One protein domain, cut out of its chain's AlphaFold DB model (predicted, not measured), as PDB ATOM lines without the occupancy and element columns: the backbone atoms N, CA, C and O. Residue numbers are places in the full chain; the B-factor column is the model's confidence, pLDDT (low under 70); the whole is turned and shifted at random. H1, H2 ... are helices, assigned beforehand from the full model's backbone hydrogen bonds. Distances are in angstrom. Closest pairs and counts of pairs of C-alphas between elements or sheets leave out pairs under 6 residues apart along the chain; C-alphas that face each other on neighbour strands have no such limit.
ATOM      1  N   GLU A 575      42.542  17.927  42.095       85.62
ATOM      2  CA  GLU A 575      43.705  18.677  42.586       85.62
ATOM      3  C   GLU A 575      44.905  18.561  41.637       85.62
ATOM      4  O   GLU A 575      45.513  19.566  41.272       85.62
ATOM      5  N   GLU A 576      45.206  17.345  41.173       84.19
ATOM      6  CA  GLU A 576      46.259  17.115  40.182       84.19
ATOM      7  C   GLU A 576      45.978  17.827  38.856       84.19
ATOM      8  O   GLU A 576      46.903  18.345  38.240       84.19
ATOM      9  N   ILE A 577      44.713  17.859  38.421       85.12
ATOM     10  CA  ILE A 577      44.305  18.572  37.202       85.12
ATOM     11  C   ILE A 577      44.475  20.080  37.400       85.12
ATOM     12  O   ILE A 577      45.024  20.749  36.530       85.12
ATOM     13  N   TYR A 578      44.041  20.616  38.545       86.88
ATOM     14  CA  TYR A 578      44.115  22.046  38.833       86.88
ATOM     15  C   TYR A 578      45.558  22.565  38.861       86.88
ATOM     16  O   TYR A 578      45.830  23.621  38.291       86.88
ATOM     17  N   ASN A 579      46.490  21.802  39.440       87.06
ATOM     18  CA  ASN A 579      47.916  22.151  39.472       87.06
ATOM     19  C   ASN A 579      48.549  22.297  38.074       87.06
ATOM     20  O   ASN A 579      49.545  23.002  37.932       87.06
ATOM     21  N   ASP A 580      47.966  21.659  37.056       84.62
ATOM     22  CA  ASP A 580      48.412  21.732  35.661       84.62
ATOM     23  C   ASP A 580      47.623  22.766  34.822       84.62
ATOM     24  O   ASP A 580      47.883  22.934  33.627       84.62
ATOM     25  N   THR A 581      46.670  23.483  35.431       87.62
ATOM     26  CA  THR A 581      45.876  24.539  34.776       87.62
ATOM     27  C   THR A 581      46.355  25.936  35.165       87.62
ATOM     28  O   THR A 581      46.801  26.180  36.280       87.62
ATOM     29  N   ASP A 582      46.240  26.885  34.237       87.81
ATOM     30  CA  ASP A 582      46.492  28.312  34.474       87.81
ATOM     31  C   ASP A 582      45.553  29.126  33.566       87.81
ATOM     32  O   ASP A 582      44.877  28.572  32.700       87.81
ATOM     33  N   ARG A 583      45.538  30.455  33.688       84.56
ATOM     34  CA  ARG A 583      44.714  31.376  32.881       84.56
ATOM     35  C   ARG A 583      44.830  31.193  31.359       84.56
ATOM     36  O   ARG A 583      43.963  31.648  30.625       84.56
ATOM     37  N   LYS A 584      45.917  30.583  30.869       89.75
ATOM     38  CA  LYS A 584      46.140  30.290  29.440       89.75
ATOM     39  C   LYS A 584      45.805  28.849  29.045       89.75
ATOM     40  O   LYS A 584      45.779  28.554  27.853       89.75
ATOM     41  N   THR A 585      45.560  27.969  30.014       87.06
ATOM     42  CA  THR A 585      45.389  26.526  29.815       87.06
ATOM     43  C   THR A 585      44.033  26.098  30.385       87.06
ATOM     44  O   THR A 585      43.954  25.748  31.564       87.06
ATOM     45  N   PRO A 586      42.947  26.151  29.586       87.88
ATOM     46  CA  PRO A 586      41.618  25.766  30.049       87.88
ATOM     47  C   PRO A 586      41.506  24.249  30.262       87.88
ATOM     48  O   PRO A 586      42.073  23.459  29.507       87.88
ATOM     49  N   CYS A 587      40.719  23.838  31.259       86.81
ATOM     50  CA  CYS A 587      40.377  22.436  31.499       86.81
ATOM     51  C   CYS A 587      39.099  22.059  30.739       86.81
ATOM     52  O   CYS A 587      38.053  22.677  30.941       86.81
ATOM     53  N   ILE A 588      39.168  21.032  29.890       88.19
ATOM     54  CA  ILE A 588      38.036  20.546  29.089       88.19
ATOM     55  C   ILE A 588      37.689  19.125  29.534       88.19
ATOM     56  O   ILE A 588      38.532  18.233  29.485       88.19
ATOM     57  N   PHE A 589      36.435  18.907  29.928       86.50
ATOM     58  CA  PHE A 589      35.927  17.583  30.278       86.50
ATOM     59  C   PHE A 589      35.299  16.915  29.053       86.50
ATOM     60  O   PHE A 589      34.324  17.416  28.495       86.50
ATOM     61  N   VAL A 590      35.839  15.764  28.653       87.56
ATOM     62  CA  VAL A 590      35.250  14.902  27.621       87.56
ATOM     63  C   VAL A 590      34.507  13.773  28.324       87.56
ATOM     64  O   VAL A 590      35.117  12.951  29.004       87.56
ATOM     65  N   LEU A 591      33.182  13.761  28.201       86.31
ATOM     66  CA  LEU A 591      32.307  12.905  29.000       86.31
ATOM     67  C   LEU A 591      31.706  11.782  28.155       86.31
ATOM     68  O   LEU A 591      31.314  11.986  27.007       86.31
ATOM     69  N   SER A 592      31.595  10.595  28.747       85.38
ATOM     70  CA  SER A 592      30.726   9.536  28.234       85.38
ATOM     71  C   SER A 592      29.269   9.825  28.597       85.38
ATOM     72  O   SER A 592      28.990  10.518  29.578       85.38
ATOM     73  N   ALA A 593      28.328   9.254  27.846       86.94
ATOM     74  CA  ALA A 593      26.906   9.381  28.152       86.94
ATOM     75  C   ALA A 593      26.617   8.985  29.616       86.94
ATOM     76  O   ALA A 593      27.009   7.907  30.059       86.94
ATOM     77  N   GLY A 594      25.952   9.872  30.363       82.44
ATOM     78  CA  GLY A 594      25.594   9.658  31.771       82.44
ATOM     79  C   GLY A 594      26.657  10.047  32.809       82.44
ATOM     80  O   GLY A 594      26.376   9.937  33.998       82.44
ATOM     81  N   ALA A 595      27.844  10.517  32.406       83.50
ATOM     82  CA  ALA A 595      28.842  11.063  33.330       83.50
ATOM     83  C   ALA A 595      28.652  12.579  33.519       83.50
ATOM     84  O   ALA A 595      28.567  13.308  32.534       83.50
ATOM     85  N   ASP A 596      28.626  13.053  34.770       84.31
ATOM     86  CA  ASP A 596      28.542  14.480  35.119       84.31
ATOM     87  C   ASP A 596      29.677  14.879  36.092       84.31
ATOM     88  O   ASP A 596      29.711  14.396  37.229       84.31
ATOM     89  N   PRO A 597      30.620  15.754  35.683       84.25
ATOM     90  CA  PRO A 597      31.732  16.203  36.519       84.25
ATOM     91  C   PRO A 597      31.340  17.324  37.495       84.25
ATOM     92  O   PRO A 597      32.147  17.693  38.351       84.25
ATOM     93  N   THR A 598      30.123  17.873  37.404       85.06
ATOM     94  CA  THR A 598      29.694  19.054  38.174       85.06
ATOM     95  C   THR A 598      29.790  18.829  39.684       85.06
ATOM     96  O   THR A 598      30.282  19.691  40.413       85.06
ATOM     97  N   GLY A 599      29.407  17.644  40.173       85.31
ATOM     98  CA  GLY A 599      29.516  17.304  41.596       85.31
ATOM     99  C   GLY A 599      30.961  17.274  42.113       85.31
ATOM    100  O   GLY A 599      31.233  17.715  43.230       85.31
ATOM    101  N   MET A 600      31.904  16.808  41.285       85.44
ATOM    102  CA  MET A 600      33.334  16.807  41.607       85.44
ATOM    103  C   MET A 600      33.895  18.234  41.641       85.44
ATOM    104  O   MET A 600      34.625  18.580  42.569       85.44
ATOM    105  N   LEU A 601      33.504  19.077  40.678       86.94
ATOM    106  CA  LEU A 601      33.898  20.488  40.612       86.94
ATOM    107  C   LEU A 601      33.396  21.286  41.819       86.94
ATOM    108  O   LEU A 601      34.168  22.025  42.425       86.94
ATOM    109  N   LEU A 602      32.133  21.101  42.211       87.25
ATOM    110  CA  LEU A 602      31.546  21.773  43.375       87.25
ATOM    111  C   LEU A 602      32.245  21.380  44.678       87.25
ATOM    112  O   LEU A 602      32.515  22.233  45.525       87.25
ATOM    113  N   ARG A 603      32.565  20.091  44.839       88.31
ATOM    114  CA  ARG A 603      33.314  19.607  45.999       88.31
ATOM    115  C   ARG A 603      34.713  20.221  46.051       88.31
ATOM    116  O   ARG A 603      35.104  20.724  47.099       88.31
ATOM    117  N   PHE A 604      35.424  20.234  44.928       89.00
ATOM    118  CA  PHE A 604      36.760  20.817  44.844       89.00
ATOM    119  C   PHE A 604      36.752  22.332  45.103       89.00
ATOM    120  O   PHE A 604      37.561  22.836  45.878       89.00
ATOM    121  N   ALA A 605      35.783  23.060  44.540       88.50
ATOM    122  CA  ALA A 605      35.610  24.488  44.799       88.50
ATOM    123  C   ALA A 605      35.325  24.772  46.282       88.50
ATOM    124  O   ALA A 605      35.795  25.775  46.815       88.50
ATOM    125  N   LYS A 606      34.603  23.882  46.976       88.94
ATOM    126  CA  LYS A 606      34.391  23.984  48.425       88.94
ATOM    127  C   LYS A 606      35.678  23.768  49.218       88.94
ATOM    128  O   LYS A 606      35.937  24.519  50.151       88.94
ATOM    129  N   GLU A 607      36.467  22.761  48.849       90.00
ATOM    130  CA  GLU A 607      37.741  22.432  49.504       90.00
ATOM    131  C   GLU A 607      38.780  23.559  49.324       90.00
ATOM    132  O   GLU A 607      39.470  23.910  50.277       90.00
ATOM    133  N   MET A 608      38.815  24.206  48.153       87.06
ATOM    134  CA  MET A 608      39.712  25.334  47.846       87.06
ATOM    135  C   MET A 608      39.164  26.722  48.241       87.06
ATOM    136  O   MET A 608      39.821  27.730  47.998       87.06
ATOM    137  N   SER A 609      37.973  26.806  48.850       88.06
ATOM    138  CA  SER A 609      37.278  28.078  49.154       88.06
ATOM    139  C   SER A 609      37.030  28.977  47.928       88.06
ATOM    140  O   SER A 609      37.057  30.202  48.015       88.06
ATOM    141  N   PHE A 610      36.768  28.369  46.769       86.25
ATOM    142  CA  PHE A 610      36.500  29.038  45.489       86.25
ATOM    143  C   PHE A 610      35.033  28.975  45.051       86.25
ATOM    144  O   PHE A 610      34.739  29.270  43.895       86.25
ATOM    145  N   ILE A 611      34.105  28.607  45.940       82.56
ATOM    146  CA  ILE A 611      32.667  28.537  45.613       82.56
ATOM    147  C   ILE A 611      32.168  29.846  44.997       82.56
ATOM    148  O   ILE A 611      31.501  29.807  43.968       82.56
ATOM    149  N   ASP A 612      32.554  30.986  45.571       82.50
ATOM    150  CA  ASP A 612      32.096  32.305  45.119       82.50
ATOM    151  C   ASP A 612      32.667  32.711  43.748       82.50
ATOM    152  O   ASP A 612      32.184  33.657  43.139       82.50
ATOM    153  N   ARG A 613      33.687  31.990  43.255       83.19
ATOM    154  CA  ARG A 613      34.361  32.218  41.964       83.19
ATOM    155  C   ARG A 613      33.934  31.221  40.879       83.19
ATOM    156  O   ARG A 613      34.400  31.315  39.747       83.19
ATOM    157  N   LEU A 614      33.132  30.209  41.223       83.62
ATOM    158  CA  LEU A 614      32.695  29.173  40.289       83.62
ATOM    159  C   LEU A 614      31.347  29.559  39.668       83.62
ATOM    160  O   LEU A 614      30.308  29.483  40.321       83.62
ATOM    161  N   HIS A 615      31.354  29.880  38.377       83.44
ATOM    162  CA  HIS A 615      30.144  30.180  37.610       83.44
ATOM    163  C   HIS A 615      29.813  29.031  36.651       83.44
ATOM    164  O   HIS A 615      30.610  28.684  35.780       83.44
ATOM    165  N   LEU A 616      28.631  28.426  36.806       81.12
ATOM    166  CA  LEU A 616      28.155  27.343  35.942       81.12
ATOM    167  C   LEU A 616      27.225  27.907  34.862       81.12
ATOM    168  O   LEU A 616      26.140  28.396  35.170       81.12
ATOM    169  N   ILE A 617      27.636  27.814  33.595       81.62
ATOM    170  CA  ILE A 617      26.870  28.290  32.433       81.62
ATOM    171  C   ILE A 617      26.579  27.101  31.512       81.62
ATOM    172  O   ILE A 617      27.494  26.417  31.063       81.62
ATOM    173  N   SER A 618      25.299  26.850  31.224       79.06
ATOM    174  CA  SER A 618      24.871  25.741  30.356       79.06
ATOM    175  C   SER A 618      24.719  26.180  28.896       79.06
ATOM    176  O   SER A 618      23.886  27.025  28.599       79.06
ATOM    177  N   LEU A 619      25.477  25.605  27.962       75.50
ATOM    178  CA  LEU A 619      25.439  25.960  26.533       75.50
ATOM    179  C   LEU A 619      24.238  25.304  25.813       75.50
ATOM    180  O   LEU A 619      24.401  24.366  25.037       75.50
ATOM    181  N   GLY A 620      23.016  25.764  26.101       74.00
ATOM    182  CA  GLY A 620      21.771  25.327  25.446       74.00
ATOM    183  C   GLY A 620      21.170  26.387  24.509       74.00
ATOM    184  O   GLY A 620      21.548  27.556  24.555       74.00
ATOM    185  N   GLN A 621      20.204  26.008  23.661       51.41
ATOM    186  CA  GLN A 621      19.452  26.977  22.846       51.41
ATOM    187  C   GLN A 621      18.550  27.843  23.746       51.41
ATOM    188  O   GLN A 621      17.576  27.336  24.296       51.41
ATOM    189  N   GLY A 622      18.872  29.142  23.880       61.78
ATOM    190  CA  GLY A 622      18.011  30.146  24.531       61.78
ATOM    191  C   GLY A 622      18.629  31.032  25.630       61.78
ATOM    192  O   GLY A 622      17.873  31.526  26.459       61.78
ATOM    193  N   GLN A 623      19.951  31.242  25.693       56.62
ATOM    194  CA  GLN A 623      20.559  32.122  26.714       56.62
ATOM    195  C   GLN A 623      20.657  33.599  26.292       56.62
ATOM    196  O   GLN A 623      21.047  33.905  25.169       56.62
ATOM    197  N   GLU A 624      20.333  34.504  27.227       53.34
ATOM    198  CA  GLU A 624      20.222  35.962  27.028       53.34
ATOM    199  C   GLU A 624      21.566  36.728  27.019       53.34
ATOM    200  O   GLU A 624      21.576  37.907  26.676       53.34
ATOM    201  N   LEU A 625      22.706  36.090  27.326       55.53
ATOM    202  CA  LEU A 625      24.036  36.723  27.277       55.53
ATOM    203  C   LEU A 625      25.072  35.821  26.575       55.53
ATOM    204  O   LEU A 625      25.208  34.651  26.940       55.53
ATOM    205  N   PRO A 626      25.824  36.334  25.579       57.81
ATOM    206  CA  PRO A 626      26.854  35.564  24.892       57.81
ATOM    207  C   PRO A 626      28.032  35.255  25.842       57.81
ATOM    208  O   PRO A 626      28.501  36.164  26.530       57.81
ATOM    209  N   PRO A 627      28.584  34.022  25.843       57.09
ATOM    210  CA  PRO A 627      29.645  33.587  26.767       57.09
ATOM    211  C   PRO A 627      30.886  34.495  26.812       57.09
ATOM    212  O   PRO A 627      31.545  34.583  27.843       57.09
ATOM    213  N   GLY A 628      31.183  35.201  25.714       57.28
ATOM    214  CA  GLY A 628      32.291  36.158  25.641       57.28
ATOM    215  C   GLY A 628      32.156  37.339  26.608       57.28
ATOM    216  O   GLY A 628      33.149  37.757  27.182       57.28
ATOM    217  N   GLN A 629      30.939  37.822  26.883       54.91
ATOM    218  CA  GLN A 629      30.738  38.973  27.778       54.91
ATOM    219  C   GLN A 629      30.916  38.638  29.265       54.91
ATOM    220  O   GLN A 629      31.200  39.537  30.048       54.91
ATOM    221  N   VAL A 630      30.772  37.368  29.662       59.53
ATOM    222  CA  VAL A 630      31.021  36.922  31.046       59.53
ATOM    223  C   VAL A 630      32.512  36.663  31.273       59.53
ATOM    224  O   VAL A 630      33.030  36.970  32.338       59.53
ATOM    225  N   LEU A 631      33.213  36.155  30.254       60.38
ATOM    226  CA  LEU A 631      34.666  35.959  30.298       60.38
ATOM    227  C   LEU A 631      35.434  37.294  30.281       60.38
ATOM    228  O   LEU A 631      36.457  37.403  30.951       60.38
ATOM    229  N   ASP A 632      34.927  38.304  29.566       53.41
ATOM    230  CA  ASP A 632      35.538  39.641  29.473       53.41
ATOM    231  C   ASP A 632      35.224  40.554  30.676       53.41
ATOM    232  O   ASP A 632      35.888  41.572  30.858       53.41
ATOM    233  N   ALA A 633      34.224  40.228  31.503       53.56
ATOM    234  CA  ALA A 633      33.824  41.057  32.648       53.56
ATOM    235  C   ALA A 633      34.740  40.913  33.883       53.56
ATOM    236  O   ALA A 633      34.655  41.739  34.792       53.56
TER     237      ALA A 633
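This is residues 575 to 633 of the 635 residues of an uncharacterized protein of Phytophthora fragariae (UniProt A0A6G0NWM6). Little regular structure is seen here: the printed part is a loose, open winding of two long links that join three short helices, with H1 close to H2, the longest, and H3 set away from both. The free residues 579 to 585, 590 to 596 and 620 to 626 stick out. The 59 printed residues have H1, H2 and H3 in that order and no named strand; the class is all helix, though the named elements hold only 20 residues. The whole is loose, with a radius of gyration of the C-alphas of 13.2 A and spans of 33 by 31 by 21 A.

H2, residues 598 to 607, and H1, residues 575 to 579, are close but not clearly touching; their closest C-alphas, of Phe 604 and Glu 575, are 7.6 A apart. H3, residues 627 to 631, is apart from both. In H1, H2 and H3 every O i to N i+4 pair is within hydrogen-bond range.

H2 measures 14.3 A from C-alpha 598 at (29.694, 19.054, 38.174) to C-alpha 607. H1 measures 6.3 A from C-alpha 575 at (43.705, 18.677, 42.586), and H3 6.6 A to C-alpha 631 at (34.666, 35.959, 30.298).

The C-alphas farthest apart, of Glu 576 and Gly 622, are 34.8 A apart. The printed part has no cut, and both links are long. Residues 621 to 633 have pLDDT under 70.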